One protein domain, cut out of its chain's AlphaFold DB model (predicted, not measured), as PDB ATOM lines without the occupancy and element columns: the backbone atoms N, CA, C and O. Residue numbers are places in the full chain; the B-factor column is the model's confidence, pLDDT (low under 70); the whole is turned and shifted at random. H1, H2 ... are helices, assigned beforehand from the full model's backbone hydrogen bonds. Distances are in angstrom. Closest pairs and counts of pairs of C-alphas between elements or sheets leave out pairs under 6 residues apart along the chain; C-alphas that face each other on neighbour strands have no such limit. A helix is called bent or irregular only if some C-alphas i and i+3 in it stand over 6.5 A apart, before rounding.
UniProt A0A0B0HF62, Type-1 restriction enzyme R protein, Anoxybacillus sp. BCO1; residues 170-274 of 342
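AT A GLANCE: This is residues 170 to 274 of the 342 residues of the protein "Type-1 restriction enzyme R protein" of Anoxybacillus sp. BCO1 (UniProt A0A0B0HF62). Three helices, H1, H3 and H4, form a splayed up-and-down bundle, with H4 nearest the middle of the domain. Short H2 packs across H4 near its residues 240 to 244, and H5 crosses H4 on the side away from H1, reaching H3 with its residues 261 to 262. The printed part has 105 residues with five named helices, in the order H1 to H5, and no named strand; the class is all helix. It is compact, with a radius of gyration of the C-alphas of 12.9 A, and rounded, spanning 34 by 27 by 26 A.

HOW THE PARTS SIT: Begin at H1, residues 170 to 183, and look across to H3, residues 201 to 221: they touch, closest at the C-alphas of Ala 175 and Phe 214, 5.0 A apart. They run opposite ways at a shallow tilt of 33 degrees, only just short of steep. H3 and H4, residues 229 to 248, form a helical hairpin and touch closest at the C-alphas of Ser 215 and Leu 234, 7.3 A apart; their shallow tilt of 34 degrees is only just short of steep. H4 is the hub, touching four helices. With residues 230 to 237 alone it touches H1, the same way at a steep tilt of 43 degrees, closest at the C-alphas of Tyr 230 and His 176, 7.6 A apart. H2, residues 191 to 197, touches H4, only just about perpendicular at 70.4 degrees; the closest C-alphas, of Val 195 and Ala 244, are 5.5 A apart. H1 and H2 only just touch, with 3 pairs of C-alphas within 8 A, the closest those of Phe 183 and Cys 194, 6.6 A apart. H5, residues 260 to 272, touches H4 about perpendicular at 79 degrees, closest at the C-alphas of Ile 266 and Thr 235, 5.2 A apart. H5 also touches H3, closest at the C-alphas of Val 262 and Asp 219, 6.3 A apart, and is apart from H1 and H2. In H2, H3 and H5 every O i to N i+4 pair is within hydrogen-bond range; in H1 8 of 10 are, in H4 15 of 16.

IN THESE COORDINATES: Find C-alpha 170 at (192.295, 204.776, 271.850); from there H1 runs 20.6 A to C-alpha 183. H2 measures 10.3 A, and H3 runs 30.4 A from C-alpha 201 at (191.765, 229.264, 256.160). H4 runs 29.8 A and is irregular, but only just: C-alphas 229 and 232 are 6.51 A apart. H5 runs 18.2 A to C-alpha 272 at (192.522, 203.534, 241.471).

THE WHOLE: The two C-alphas farthest apart, of Arg 225 and Arg 249, are 36.1 A apart. The printed part has no cut, and the link from H4 to H5, 11 residues, is long. The mean pLDDT of the printed part is 75.8; look for values under 70 at residues 189, 191 to 192, 246 to 262 and 264 to 274.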
ATOM      1  N   PRO A 170     193.195 203.732 271.363       87.56
ATOM      2  CA  PRO A 170     192.295 204.776 271.850       87.56
ATOM      3  C   PRO A 170     192.683 206.163 271.328       87.56
ATOM      4  O   PRO A 170     191.815 206.968 270.995       87.56
ATOM      5  N   LYS A 171     193.989 206.430 271.205       88.50
ATOM      6  CA  LYS A 171     194.492 207.702 270.681       88.50
ATOM      7  C   LYS A 171     194.262 207.810 269.174       88.50
ATOM      8  O   LYS A 171     193.910 208.883 268.694       88.50
ATOM      9  N   LEU A 172     194.389 206.702 268.437       88.19
ATOM     10  CA  LEU A 172     194.003 206.629 267.027       88.19
ATOM     11  C   LEU A 172     192.521 206.960 266.848       88.19
ATOM     12  O   LEU A 172     192.193 207.820 266.040       88.19
ATOM     13  N   LYS A 173     191.639 206.339 267.639       89.50
ATOM     14  CA  LYS A 173     190.191 206.609 267.626       89.50
ATOM     15  C   LYS A 173     189.873 208.079 267.884       89.50
ATOM     16  O   LYS A 173     189.001 208.646 267.233       89.50
ATOM     17  N   GLN A 174     190.578 208.702 268.825       91.19
ATOM     18  CA  GLN A 174     190.409 210.121 269.122       91.19
ATOM     19  C   GLN A 174     190.852 211.008 267.952       91.19
ATOM     20  O   GLN A 174     190.113 211.915 267.567       91.19
ATOM     21  N   ALA A 175     192.027 210.739 267.373       90.62
ATOM     22  CA  ALA A 175     192.543 211.484 266.225       90.62
ATOM     23  C   ALA A 175     191.648 211.313 264.987       90.62
ATOM     24  O   ALA A 175     191.318 212.298 264.332       90.62
ATOM     25  N   HIS A 176     191.190 210.087 264.724       92.44
ATOM     26  CA  HIS A 176     190.217 209.766 263.680       92.44
ATOM     27  C   HIS A 176     188.927 210.563 263.857       92.44
ATOM     28  O   HIS A 176     188.527 211.282 262.948       92.44
ATOM     29  N   ARG A 177     188.315 210.520 265.048       92.19
ATOM     30  CA  ARG A 177     187.077 211.257 265.325       92.19
ATOM     31  C   ARG A 177     187.244 212.761 265.125       92.19
ATOM     32  O   ARG A 177     186.348 213.399 264.589       92.19
ATOM     33  N   LYS A 178     188.388 213.318 265.531       92.12
ATOM     34  CA  LYS A 178     188.702 214.739 265.341       92.12
ATOM     35  C   LYS A 178     188.862 215.105 263.863       92.12
ATOM     36  O   LYS A 178     188.424 216.169 263.455       92.12
ATOM     37  N   ALA A 179     189.488 214.242 263.065       89.75
ATOM     38  CA  ALA A 179     189.639 214.473 261.632       89.75
ATOM     39  C   ALA A 179     188.306 214.300 260.878       89.75
ATOM     40  O   ALA A 179     188.029 215.041 259.939       89.75
ATOM     41  N   MET A 180     187.457 213.369 261.320       89.25
ATOM     42  CA  MET A 180     186.143 213.120 260.722       89.25
ATOM     43  C   MET A 180     185.082 214.150 261.117       89.25
ATOM     44  O   MET A 180     184.189 214.409 260.315       89.25
ATOM     45  N   SER A 181     185.186 214.787 262.291       90.62
ATOM     46  CA  SER A 181     184.151 215.708 262.787       90.62
ATOM     47  C   SER A 181     183.901 216.925 261.897       90.62
ATOM     48  O   SER A 181     182.829 217.521 261.965       90.62
ATOM     49  N   PHE A 182     184.860 217.284 261.040       86.50
ATOM     50  CA  PHE A 182     184.689 218.336 260.033       86.50
ATOM     51  C   PHE A 182     183.627 217.980 258.979       86.50
ATOM     52  O   PHE A 182     183.020 218.871 258.395       86.50
ATOM     53  N   PHE A 183     183.363 216.688 258.766       87.31
ATOM     54  CA  PHE A 183     182.486 216.179 257.707       87.31
ATOM     55  C   PHE A 183     181.235 215.467 258.245       87.31
ATOM     56  O   PHE A 183     180.471 214.915 257.457       87.31
ATOM     57  N   ASP A 184     180.987 215.484 259.562       83.44
ATOM     58  CA  ASP A 184     179.848 214.787 260.196       83.44
ATOM     59  C   ASP A 184     178.478 215.260 259.672       83.44
ATOM     60  O   ASP A 184     177.508 214.503 259.680       83.44
ATOM     61  N   TYR A 185     178.399 216.505 259.200       78.50
ATOM     62  CA  TYR A 185     177.166 217.147 258.736       78.50
ATOM     63  C   TYR A 185     176.994 217.118 257.207       78.50
ATOM     64  O   TYR A 185     176.053 217.717 256.691       78.50
ATOM     65  N   ILE A 186     177.894 216.446 256.479       77.88
ATOM     66  CA  ILE A 186     177.951 216.452 255.010       77.88
ATOM     67  C   ILE A 186     177.808 215.027 254.478       77.88
ATOM     68  O   ILE A 186     178.259 214.054 255.085       77.88
ATOM     69  N   ASN A 187     177.206 214.891 253.299       75.19
ATOM     70  CA  ASN A 187     177.232 213.626 252.581       75.19
ATOM     71  C   ASN A 187     178.641 213.362 252.028       75.19
ATOM     72  O   ASN A 187     179.099 214.056 251.128       75.19
ATOM     73  N   ARG A 188     179.294 212.303 252.513       70.50
ATOM     74  CA  ARG A 188     180.650 211.884 252.102       70.50
ATOM     75  C   ARG A 188     180.786 211.574 250.608       70.50
ATOM     76  O   ARG A 188     181.898 211.525 250.095       70.50
ATOM     77  N   SER A 189     179.670 211.330 249.924       69.19
ATOM     78  CA  SER A 189     179.655 211.081 248.477       69.19
ATOM     79  C   SER A 189     179.802 212.367 247.659       69.19
ATOM     80  O   SER A 189     180.147 212.301 246.484       69.19
ATOM     81  N   ASP A 190     179.539 213.524 248.271       76.75
ATOM     82  CA  ASP A 190     179.668 214.833 247.646       76.75
ATOM     83  C   ASP A 190     181.045 215.424 247.978       76.75
ATOM     84  O   ASP A 190     181.264 216.050 249.022       76.75
ATOM     85  N   ALA A 191     182.007 215.152 247.096       69.00
ATOM     86  CA  ALA A 191     183.383 215.597 247.266       69.00
ATOM     87  C   ALA A 191     183.504 217.130 247.225       69.00
ATOM     88  O   ALA A 191     184.321 217.689 247.957       69.00
ATOM     89  N   ASP A 192     182.669 217.807 246.436       68.31
ATOM     90  CA  ASP A 192     182.702 219.263 246.293       68.31
ATOM     91  C   ASP A 192     182.184 219.949 247.562       68.31
ATOM     92  O   ASP A 192     182.826 220.870 248.074       68.31
ATOM     93  N   ALA A 193     181.089 219.448 248.146       73.94
ATOM     94  CA  ALA A 193     180.585 219.941 249.429       73.94
ATOM     95  C   ALA A 193     181.595 219.735 250.573       73.94
ATOM     96  O   ALA A 193     181.733 220.591 251.450       73.94
ATOM     97  N   CYS A 194     182.341 218.624 250.558       78.31
ATOM     98  CA  CYS A 194     183.399 218.381 251.539       78.31
ATOM     99  C   CYS A 194     184.546 219.391 251.399       78.31
ATOM    100  O   CYS A 194     185.047 219.901 252.400       78.31
ATOM    101  N   VAL A 195     184.952 219.714 250.170       77.88
ATOM    102  CA  VAL A 195     186.021 220.692 249.929       77.88
ATOM    103  C   VAL A 195     185.585 222.106 250.319       77.88
ATOM    104  O   VAL A 195     186.384 222.826 250.912       77.88
ATOM    105  N   GLN A 196     184.323 222.479 250.081       76.12
ATOM    106  CA  GLN A 196     183.782 223.787 250.476       76.12
ATOM    107  C   GLN A 196     183.856 224.045 251.985       76.12
ATOM    108  O   GLN A 196     184.066 225.179 252.406       76.12
ATOM    109  N   VAL A 197     183.754 223.013 252.825       82.00
ATOM    110  CA  VAL A 197     183.923 223.189 254.279       82.00
ATOM    111  C   VAL A 197     185.344 223.593 254.666       82.00
ATOM    112  O   VAL A 197     185.539 224.244 255.690       82.00
ATOM    113  N   LEU A 198     186.328 223.291 253.821       81.69
ATOM    114  CA  LEU A 198     187.717 223.721 253.981       81.69
ATOM    115  C   LEU A 198     188.011 225.073 253.296       81.69
ATOM    116  O   LEU A 198     189.181 225.448 253.147       81.69
ATOM    117  N   GLU A 199     186.976 225.812 252.877       76.31
ATOM    118  CA  GLU A 199     187.114 227.162 252.322       76.31
ATOM    119  C   GLU A 199     187.754 228.141 253.321       76.31
ATOM    120  O   GLU A 199     188.720 228.806 252.928       76.31
ATOM    121  N   PRO A 200     187.325 228.213 254.599       83.12
ATOM    122  CA  PRO A 200     187.965 229.084 255.578       83.12
ATOM    123  C   PRO A 200     189.390 228.612 255.901       83.12
ATOM    124  O   PRO A 200     189.620 227.434 256.177       83.12
ATOM    125  N   GLU A 201     190.341 229.547 255.919       75.75
ATOM    126  CA  GLU A 201     191.765 229.264 256.160       75.75
ATOM    127  C   GLU A 201     192.008 228.631 257.542       75.75
ATOM    128  O   GLU A 201     192.711 227.626 257.646       75.75
ATOM    129  N   ASP A 202     191.337 229.136 258.582       80.88
ATOM    130  CA  ASP A 202     191.442 228.604 259.947       80.88
ATOM    131  C   ASP A 202     190.983 227.139 260.028       80.88
ATOM    132  O   ASP A 202     191.681 226.282 260.575       80.88
ATOM    133  N   VAL A 203     189.833 226.827 259.416       84.38
ATOM    134  CA  VAL A 203     189.262 225.468 259.390       84.38
ATOM    135  C   VAL A 203     190.179 224.521 258.623       84.38
ATOM    136  O   VAL A 203     190.412 223.392 259.056       84.38
ATOM    137  N   ARG A 204     190.755 224.985 257.510       83.31
ATOM    138  CA  ARG A 204     191.719 224.212 256.725       83.31
ATOM    139  C   ARG A 204     192.982 223.899 257.520       83.31
ATOM    140  O   ARG A 204     193.457 222.765 257.473       83.31
ATOM    141  N   HIS A 205     193.505 224.861 258.279       83.12
ATOM    142  CA  HIS A 205     194.676 224.652 259.127       83.12
ATOM    143  C   HIS A 205     194.393 223.656 260.265       83.12
ATOM    144  O   HIS A 205     195.194 222.754 260.534       83.12
ATOM    145  N   GLU A 206     193.234 223.772 260.918       86.19
ATOM    146  CA  GLU A 206     192.812 222.828 261.956       86.19
ATOM    147  C   GLU A 206     192.615 221.410 261.408       86.19
ATOM    148  O   GLU A 206     193.065 220.440 262.033       86.19
ATOM    149  N   PHE A 207     191.998 221.296 260.230       89.12
ATOM    150  CA  PHE A 207     191.846 220.037 259.512       89.12
ATOM    151  C   PHE A 207     193.207 219.425 259.169       89.12
ATOM    152  O   PHE A 207     193.441 218.260 259.483       89.12
ATOM    153  N   GLU A 208     194.137 220.201 258.606       84.00
ATOM    154  CA  GLU A 208     195.476 219.721 258.246       84.00
ATOM    155  C   GLU A 208     196.221 219.186 259.477       84.00
ATOM    156  O   GLU A 208     196.821 218.109 259.440       84.00
ATOM    157  N   LYS A 209     196.136 219.890 260.610       87.31
ATOM    158  CA  LYS A 209     196.727 219.437 261.873       87.31
ATOM    159  C   LYS A 209     196.099 218.130 262.362       87.31
ATOM    160  O   LYS A 209     196.826 217.226 262.784       87.31
ATOM    161  N   ALA A 210     194.771 218.014 262.306       88.69
ATOM    162  CA  ALA A 210     194.056 216.795 262.687       88.69
ATOM    163  C   ALA A 210     194.397 215.620 261.753       88.69
ATOM    164  O   ALA A 210     194.661 214.512 262.225       88.69
ATOM    165  N   PHE A 211     194.475 215.873 260.447       88.81
ATOM    166  CA  PHE A 211     194.845 214.896 259.431       88.81
ATOM    167  C   PHE A 211     196.285 214.405 259.600       88.81
ATOM    168  O   PHE A 211     196.526 213.196 259.550       88.81
ATOM    169  N   LYS A 212     197.245 215.305 259.861       85.81
ATOM    170  CA  LYS A 212     198.644 214.937 260.143       85.81
ATOM    171  C   LYS A 212     198.748 214.056 261.390       85.81
ATOM    172  O   LYS A 212     199.452 213.046 261.367       85.81
ATOM    173  N   GLU A 213     198.031 214.394 262.464       87.44
ATOM    174  CA  GLU A 213     198.020 213.574 263.681       87.44
ATOM    175  C   GLU A 213     197.420 212.183 263.428       87.44
ATOM    176  O   GLU A 213     198.005 211.174 263.832       87.44
ATOM    177  N   PHE A 214     196.289 212.116 262.724       89.56
ATOM    178  CA  PHE A 214     195.648 210.855 262.360       89.56
ATOM    179  C   PHE A 214     196.552 209.993 261.468       89.56
ATOM    180  O   PHE A 214     196.784 208.825 261.782       89.56
ATOM    181  N   SER A 215     197.152 210.586 260.434       86.12
ATOM    182  CA  SER A 215     198.087 209.921 259.519       86.12
ATOM    183  C   SER A 215     199.307 209.359 260.245       86.12
ATOM    184  O   SER A 215     199.690 208.215 260.018       86.12
ATOM    185  N   LYS A 216     199.897 210.124 261.174       84.62
ATOM    186  CA  LYS A 216     201.043 209.667 261.973       84.62
ATOM    187  C   LYS A 216     200.693 208.458 262.845       84.62
ATOM    188  O   LYS A 216     201.479 207.519 262.944       84.62
ATOM    189  N   ARG A 217     199.513 208.459 263.474       86.75
ATOM    190  CA  ARG A 217     199.048 207.329 264.299       86.75
ATOM    191  C   ARG A 217     198.699 206.108 263.453       86.75
ATOM    192  O   ARG A 217     199.025 204.991 263.845       86.75
ATOM    193  N   MET A 218     198.084 206.321 262.291       85.12
ATOM    194  CA  MET A 218     197.836 205.257 261.319       85.12
ATOM    195  C   MET A 218     199.139 204.613 260.856       85.12
ATOM    196  O   MET A 218     199.223 203.388 260.796       85.12
ATOM    197  N   ASP A 219     200.175 205.414 260.593       82.69
ATOM    198  CA  ASP A 219     201.474 204.874 260.209       82.69
ATOM    199  C   ASP A 219     202.053 203.946 261.285       82.69
ATOM    200  O   ASP A 219     202.488 202.847 260.949       82.69
ATOM    201  N   MET A 220     201.971 204.352 262.555       79.44
ATOM    202  CA  MET A 220     202.499 203.606 263.701       79.44
ATOM    203  C   MET A 220     201.785 202.272 263.965       79.44
ATOM    204  O   MET A 220     202.415 201.315 264.409       79.44
ATOM    205  N   ILE A 221     200.467 202.206 263.753       82.31
ATOM    206  CA  ILE A 221     199.657 201.044 264.159       82.31
ATOM    207  C   ILE A 221     199.565 199.992 263.047       82.31
ATOM    208  O   ILE A 221     199.457 198.796 263.321       82.31
ATOM    209  N   LEU A 222     199.611 200.409 261.784       78.50
ATOM    210  CA  LEU A 222     199.645 199.493 260.644       78.50
ATOM    211  C   LEU A 222     200.920 198.624 260.692       78.50
ATOM    212  O   LEU A 222     202.002 199.189 260.855       78.50
ATOM    213  N   PRO A 223     200.851 197.279 260.544       71.81
ATOM    214  CA  PRO A 223     199.807 196.436 259.919       71.81
ATOM    215  C   PRO A 223     198.617 195.973 260.778       71.81
ATOM    216  O   PRO A 223     197.873 195.104 260.323       71.81
ATOM    217  N   ASN A 224     198.453 196.422 262.024       78.50
ATOM    218  CA  ASN A 224     197.473 195.809 262.928       78.50
ATOM    219  C   ASN A 224     196.051 195.790 262.319       78.50
ATOM    220  O   ASN A 224     195.563 196.800 261.812       78.50
ATOM    221  N   ARG A 225     195.377 194.632 262.398       78.69
ATOM    222  CA  ARG A 225     194.017 194.408 261.871       78.69
ATOM    223  C   ARG A 225     192.996 195.392 262.435       78.69
ATOM    224  O   ARG A 225     192.032 195.725 261.757       78.69
ATOM    225  N   GLU A 226     193.199 195.864 263.661       79.69
ATOM    226  CA  GLU A 226     192.303 196.837 264.291       79.69
ATOM    227  C   GLU A 226     192.406 198.238 263.672       79.69
ATOM    228  O   GLU A 226     191.476 199.029 263.812       79.69
ATOM    229  N   ALA A 227     193.489 198.538 262.942       81.94
ATOM    230  CA  ALA A 227     193.618 199.772 262.172       81.94
ATOM    231  C   ALA A 227     192.985 199.692 260.772       81.94
ATOM    232  O   ALA A 227     192.705 200.732 260.181       81.94
ATOM    233  N   SER A 228     192.720 198.490 260.243       80.81
ATOM    234  CA  SER A 228     192.182 198.300 258.886       80.81
ATOM    235  C   SER A 228     190.890 199.084 258.594       80.81
ATOM    236  O   SER A 228     190.825 199.680 257.521       80.81
ATOM    237  N   PRO A 229     189.898 199.178 259.508       86.38
ATOM    238  CA  PRO A 229     188.673 199.947 259.252       86.38
ATOM    239  C   PRO A 229     188.911 201.446 259.025       86.38
ATOM    240  O   PRO A 229     188.126 202.101 258.355       86.38
ATOM    241  N   TYR A 230     189.998 201.996 259.568       86.81
ATOM    242  CA  TYR A 230     190.317 203.421 259.465       86.81
ATOM    243  C   TYR A 230     191.037 203.782 258.160       86.81
ATOM    244  O   TYR A 230     191.233 204.963 257.881       86.81
ATOM    245  N   VAL A 231     191.453 202.788 257.366       84.38
ATOM    246  CA  VAL A 231     192.161 203.011 256.097       84.38
ATOM    247  C   VAL A 231     191.244 203.676 255.071       84.38
ATOM    248  O   VAL A 231     191.671 204.625 254.422       84.38
ATOM    249  N   GLU A 232     189.982 203.248 254.970       83.31
ATOM    250  CA  GLU A 232     189.006 203.850 254.047       83.31
ATOM    251  C   GLU A 232     188.786 205.334 254.365       83.31
ATOM    252  O   GLU A 232     188.920 206.195 253.491       83.31
ATOM    253  N   ASP A 233     188.564 205.655 255.640       87.38
ATOM    254  CA  ASP A 233     188.403 207.038 256.090       87.38
ATOM    255  C   ASP A 233     189.682 207.864 255.856       87.38
ATOM    256  O   ASP A 233     189.609 209.008 255.415       87.38
ATOM    257  N   LEU A 234     190.870 207.290 256.076       85.62
ATOM    258  CA  LEU A 234     192.145 207.956 255.783       85.62
ATOM    259  C   LEU A 234     192.294 208.286 254.293       85.62
ATOM    260  O   LEU A 234     192.712 209.393 253.953       85.62
ATOM    261  N   THR A 235     191.927 207.354 253.410       81.81
ATOM    262  CA  THR A 235     191.964 207.582 251.959       81.81
ATOM    263  C   THR A 235     190.952 208.635 251.515       81.81
ATOM    264  O   THR A 235     191.291 209.503 250.709       81.81
ATOM    265  N   PHE A 236     189.749 208.640 252.101       84.56
ATOM    266  CA  PHE A 236     188.738 209.672 251.870       84.56
ATOM    267  C   PHE A 236     189.245 211.062 252.279       84.56
ATOM    268  O   PHE A 236     189.234 211.990 251.471       84.56
ATOM    269  N   LEU A 237     189.762 211.201 253.504       85.31
ATOM    270  CA  LEU A 237     190.309 212.468 253.993       85.31
ATOM    271  C   LEU A 237     191.510 212.932 253.156       85.31
ATOM    272  O   LEU A 237     191.639 214.122 252.873       85.31
ATOM    273  N   GLY A 238     192.358 211.998 252.712       81.94
ATOM    274  CA  GLY A 238     193.463 212.277 251.795       81.94
ATOM    275  C   GLY A 238     192.991 212.839 250.450       81.94
ATOM    276  O   GLY A 238     193.596 213.781 249.937       81.94
ATOM    277  N   LYS A 239     191.876 212.328 249.911       78.94
ATOM    278  CA  LYS A 239     191.247 212.834 248.682       78.94
ATOM    279  C   LYS A 239     190.707 214.250 248.855       78.94
ATOM    280  O   LYS A 239     191.049 215.121 248.058       78.94
ATOM    281  N   VAL A 240     189.937 214.497 249.916       81.56
ATOM    282  CA  VAL A 240     189.403 215.837 250.221       81.56
ATOM    283  C   VAL A 240     190.543 216.842 250.405       81.56
ATOM    284  O   VAL A 240     190.507 217.929 249.833       81.56
ATOM    285  N   ARG A 241     191.602 216.456 251.126       81.81
ATOM    286  CA  ARG A 241     192.812 217.267 251.304       81.81
ATOM    287  C   ARG A 241     193.477 217.609 249.972       81.81
ATOM    288  O   ARG A 241     193.841 218.761 249.752       81.81
ATOM    289  N   GLN A 242     193.647 216.623 249.091       74.50
ATOM    290  CA  GLN A 242     194.278 216.832 247.788       74.50
ATOM    291  C   GLN A 242     193.443 217.770 246.907       74.50
ATOM    292  O   GLN A 242     193.996 218.683 246.297       74.50
ATOM    293  N   MET A 243     192.120 217.591 246.888       71.62
ATOM    294  CA  MET A 243     191.208 218.481 246.168       71.62
ATOM    295  C   MET A 243     191.251 219.905 246.731       71.62
ATOM    296  O   MET A 243     191.388 220.852 245.962       71.62
ATOM    297  N   ALA A 244     191.231 220.067 248.057       73.50
ATOM    298  CA  ALA A 244     191.357 221.369 248.710       73.50
ATOM    299  C   ALA A 244     192.698 222.047 248.385       73.50
ATOM    300  O   ALA A 244     192.726 223.236 248.071       73.50
ATOM    301  N   LYS A 245     193.805 221.294 248.372       72.56
ATOM    302  CA  LYS A 245     195.122 221.808 247.976       72.56
ATOM    303  C   LYS A 245     195.126 222.319 246.533       72.56
ATOM    304  O   LYS A 245     195.645 223.401 246.273       72.56
ATOM    305  N   THR A 246     194.545 221.563 245.600       67.31
ATOM    306  CA  THR A 246     194.434 221.977 244.193       67.31
ATOM    307  C   THR A 246     193.528 223.198 244.033       67.31
ATOM    308  O   THR A 246     193.867 224.106 243.277       67.31
ATOM    309  N   LEU A 247     192.403 223.232 244.752       66.00
ATOM    310  CA  LEU A 247     191.400 224.288 244.642       66.00
ATOM    311  C   LEU A 247     191.890 225.619 245.215       66.00
ATOM    312  O   LEU A 247     191.758 226.659 244.576       66.00
ATOM    313  N   TYR A 248     192.474 225.588 246.413       66.19
ATOM    314  CA  TYR A 248     192.879 226.793 247.133       66.19
ATOM    315  C   TYR A 248     194.340 227.191 246.894       66.19
ATOM    316  O   TYR A 248     194.753 228.246 247.375       66.19
ATOM    317  N   ARG A 249     195.097 226.388 246.122       58.16
ATOM    318  CA  ARG A 249     196.507 226.619 245.743       58.16
ATOM    319  C   ARG A 249     197.369 227.020 246.942       58.16
ATOM    320  O   ARG A 249     198.143 227.972 246.893       58.16
ATOM    321  N   ASP A 250     197.171 226.303 248.038       56.66
ATOM    322  CA  ASP A 250     197.798 226.600 249.315       56.66
ATOM    323  C   ASP A 250     199.148 225.878 249.415       56.66
ATOM    324  O   ASP A 250     199.211 224.655 249.588       56.66
ATOM    325  N   GLU A 251     200.241 226.631 249.269       49.84
ATOM    326  CA  GLU A 251     201.604 226.104 249.410       49.84
ATOM    327  C   GLU A 251     201.922 225.662 250.849       49.84
ATOM    328  O   GLU A 251     202.847 224.874 251.050       49.84
ATOM    329  N   GLN A 252     201.134 226.079 251.852       49.44
ATOM    330  CA  GLN A 252     201.317 225.649 253.243       49.44
ATOM    331  C   GLN A 252     200.785 224.233 253.511       49.44
ATOM    332  O   GLN A 252     201.125 223.627 254.532       49.44
ATOM    333  N   MET A 253     199.992 223.659 252.594       51.88
ATOM    334  CA  MET A 253     199.552 222.259 252.654       51.88
ATOM    335  C   MET A 253     200.675 221.321 252.193       51.88
ATOM    336  O   MET A 253     200.590 220.609 251.182       51.88
ATOM    337  N   ASP A 254     201.770 221.344 252.942       51.03
ATOM    338  CA  ASP A 254     202.930 220.504 252.712       51.03
ATOM    339  C   ASP A 254     202.732 219.115 253.342       51.03
ATOM    340  O   ASP A 254     202.232 218.954 254.462       51.03
ATOM    341  N   ILE A 255     203.114 218.087 252.583       51.09
ATOM    342  CA  ILE A 255     203.066 216.669 252.962       51.09
ATOM    343  C   ILE A 255     204.232 216.316 253.907       51.09
ATOM    344  O   ILE A 255     204.333 215.178 254.378       51.09
ATOM    345  N   SER A 256     205.100 217.284 254.222       48.31
ATOM    346  CA  SER A 256     206.112 217.174 255.268       48.31
ATOM    347  C   SER A 256     205.460 216.786 256.606       48.31
ATOM    348  O   SER A 256     204.642 217.504 257.195       48.31
ATOM    349  N   GLY A 257     205.769 215.565 257.053       48.22
ATOM    350  CA  GLY A 257     205.303 214.985 258.316       48.22
ATOM    351  C   GLY A 257     204.342 213.795 258.205       48.22
ATOM    352  O   GLY A 257     204.128 213.123 259.213       48.22
ATOM    353  N   CYS A 258     203.795 213.489 257.023       57.88
ATOM    354  CA  CYS A 258     203.100 212.213 256.806       57.88
ATOM    355  C   CYS A 258     204.132 211.120 256.487       57.88
ATOM    356  O   CYS A 258     205.038 211.366 255.693       57.88
ATOM    357  N   GLY A 259     204.007 209.933 257.089       58.97
ATOM    358  CA  GLY A 259     204.859 208.788 256.741       58.97
ATOM    359  C   GLY A 259     204.694 208.416 255.266       58.97
ATOM    360  O   GLY A 259     203.582 208.486 254.736       58.97
ATOM    361  N   GLU A 260     205.783 208.031 254.605       68.62
ATOM    362  CA  GLU A 260     205.812 207.735 253.168       68.62
ATOM    363  C   GLU A 260     204.828 206.615 252.801       68.62
ATOM    364  O   GLU A 260     204.139 206.695 251.789       68.62
ATOM    365  N   LYS A 261     204.636 205.641 253.701       67.25
ATOM    366  CA  LYS A 261     203.601 204.605 253.566       67.25
ATOM    367  C   LYS A 261     202.191 205.176 253.427       67.25
ATOM    368  O   LYS A 261     201.436 204.773 252.551       67.25
ATOM    369  N   VAL A 262     201.804 206.092 254.316       69.44
ATOM    370  CA  VAL A 262     200.461 206.690 254.278       69.44
ATOM    371  C   VAL A 262     200.287 207.505 253.000       69.44
ATOM    372  O   VAL A 262     199.219 207.457 252.396       69.44
ATOM    373  N   LYS A 263     201.348 208.180 252.534       70.75
ATOM    374  CA  LYS A 263     201.331 208.865 251.236       70.75
ATOM    375  C   LYS A 263     201.107 207.886 250.085       70.75
ATOM    376  O   LYS A 263     200.258 208.165 249.246       70.75
ATOM    377  N   GLN A 264     201.806 206.749 250.065       69.69
ATOM    378  CA  GLN A 264     201.620 205.708 249.047       69.69
ATOM    379  C   GLN A 264     200.201 205.134 249.071       69.69
ATOM    380  O   GLN A 264     199.568 205.075 248.026       69.69
ATOM    381  N   LEU A 265     199.660 204.809 250.251       68.06
ATOM    382  CA  LEU A 265     198.284 204.312 250.392       68.06
ATOM    383  C   LEU A 265     197.247 205.304 249.855       68.06
ATOM    384  O   LEU A 265     196.296 204.915 249.177       68.06
ATOM    385  N   ILE A 266     197.428 206.594 250.146       68.50
ATOM    386  CA  ILE A 266     196.567 207.646 249.603       68.50
ATOM    387  C   ILE A 266     196.747 207.725 248.083       68.50
ATOM    388  O   ILE A 266     195.755 207.732 247.361       68.50
ATOM    389  N   ALA A 267     197.985 207.739 247.588       66.19
ATOM    390  CA  ALA A 267     198.284 207.833 246.163       66.19
ATOM    391  C   ALA A 267     197.686 206.662 245.367       66.19
ATOM    392  O   ALA A 267     196.961 206.900 244.404       66.19
ATOM    393  N   GLU A 268     197.908 205.413 245.786       61.66
ATOM    394  CA  GLU A 268     197.341 204.210 245.159       61.66
ATOM    395  C   GLU A 268     195.815 204.284 245.057       61.66
ATOM    396  O   GLU A 268     195.243 203.971 244.011       61.66
ATOM    397  N   HIS A 269     195.149 204.759 246.114       59.41
ATOM    398  CA  HIS A 269     193.698 204.920 246.117       59.41
ATOM    399  C   HIS A 269     193.222 206.037 245.175       59.41
ATOM    400  O   HIS A 269     192.196 205.893 244.509       59.41
ATOM    401  N   LEU A 270     193.977 207.135 245.074       59.00
ATOM    402  CA  LEU A 270     193.688 208.224 244.136       59.00
ATOM    403  C   LEU A 270     193.850 207.777 242.675       59.00
ATOM    404  O   LEU A 270     193.005 208.112 241.843       59.00
ATOM    405  N   TYR A 271     194.878 206.979 242.368       54.91
ATOM    406  CA  TYR A 271     195.071 206.398 241.036       54.91
ATOM    407  C   TYR A 271     193.986 205.365 240.696       54.91
ATOM    408  O   TYR A 271     193.488 205.353 239.571       54.91
ATOM    409  N   ALA A 272     193.570 204.539 241.664       51.41
ATOM    410  CA  ALA A 272     192.522 203.534 241.471       51.41
ATOM    411  C   ALA A 272     191.128 204.139 241.212       51.41
ATOM    412  O   ALA A 272     190.309 203.515 240.540       51.41
ATOM    413  N   GLN A 273     190.852 205.345 241.719       45.16
ATOM    414  CA  GLN A 273     189.564 206.033 241.556       45.16
ATOM    415  C   GLN A 273     189.534 207.085 240.436       45.16
ATOM    416  O   GLN A 273     188.589 207.870 240.376       45.16
ATOM    417  N   SER A 274     190.510 207.087 239.521       35.06
ATOM    418  CA  SER A 274     190.570 208.005 238.372       35.06
ATOM    419  C   SER A 274     190.431 209.482 238.757       35.06
ATOM    420  O   SER A 274     189.389 210.106 238.578       35.06
TER     421      SER A 274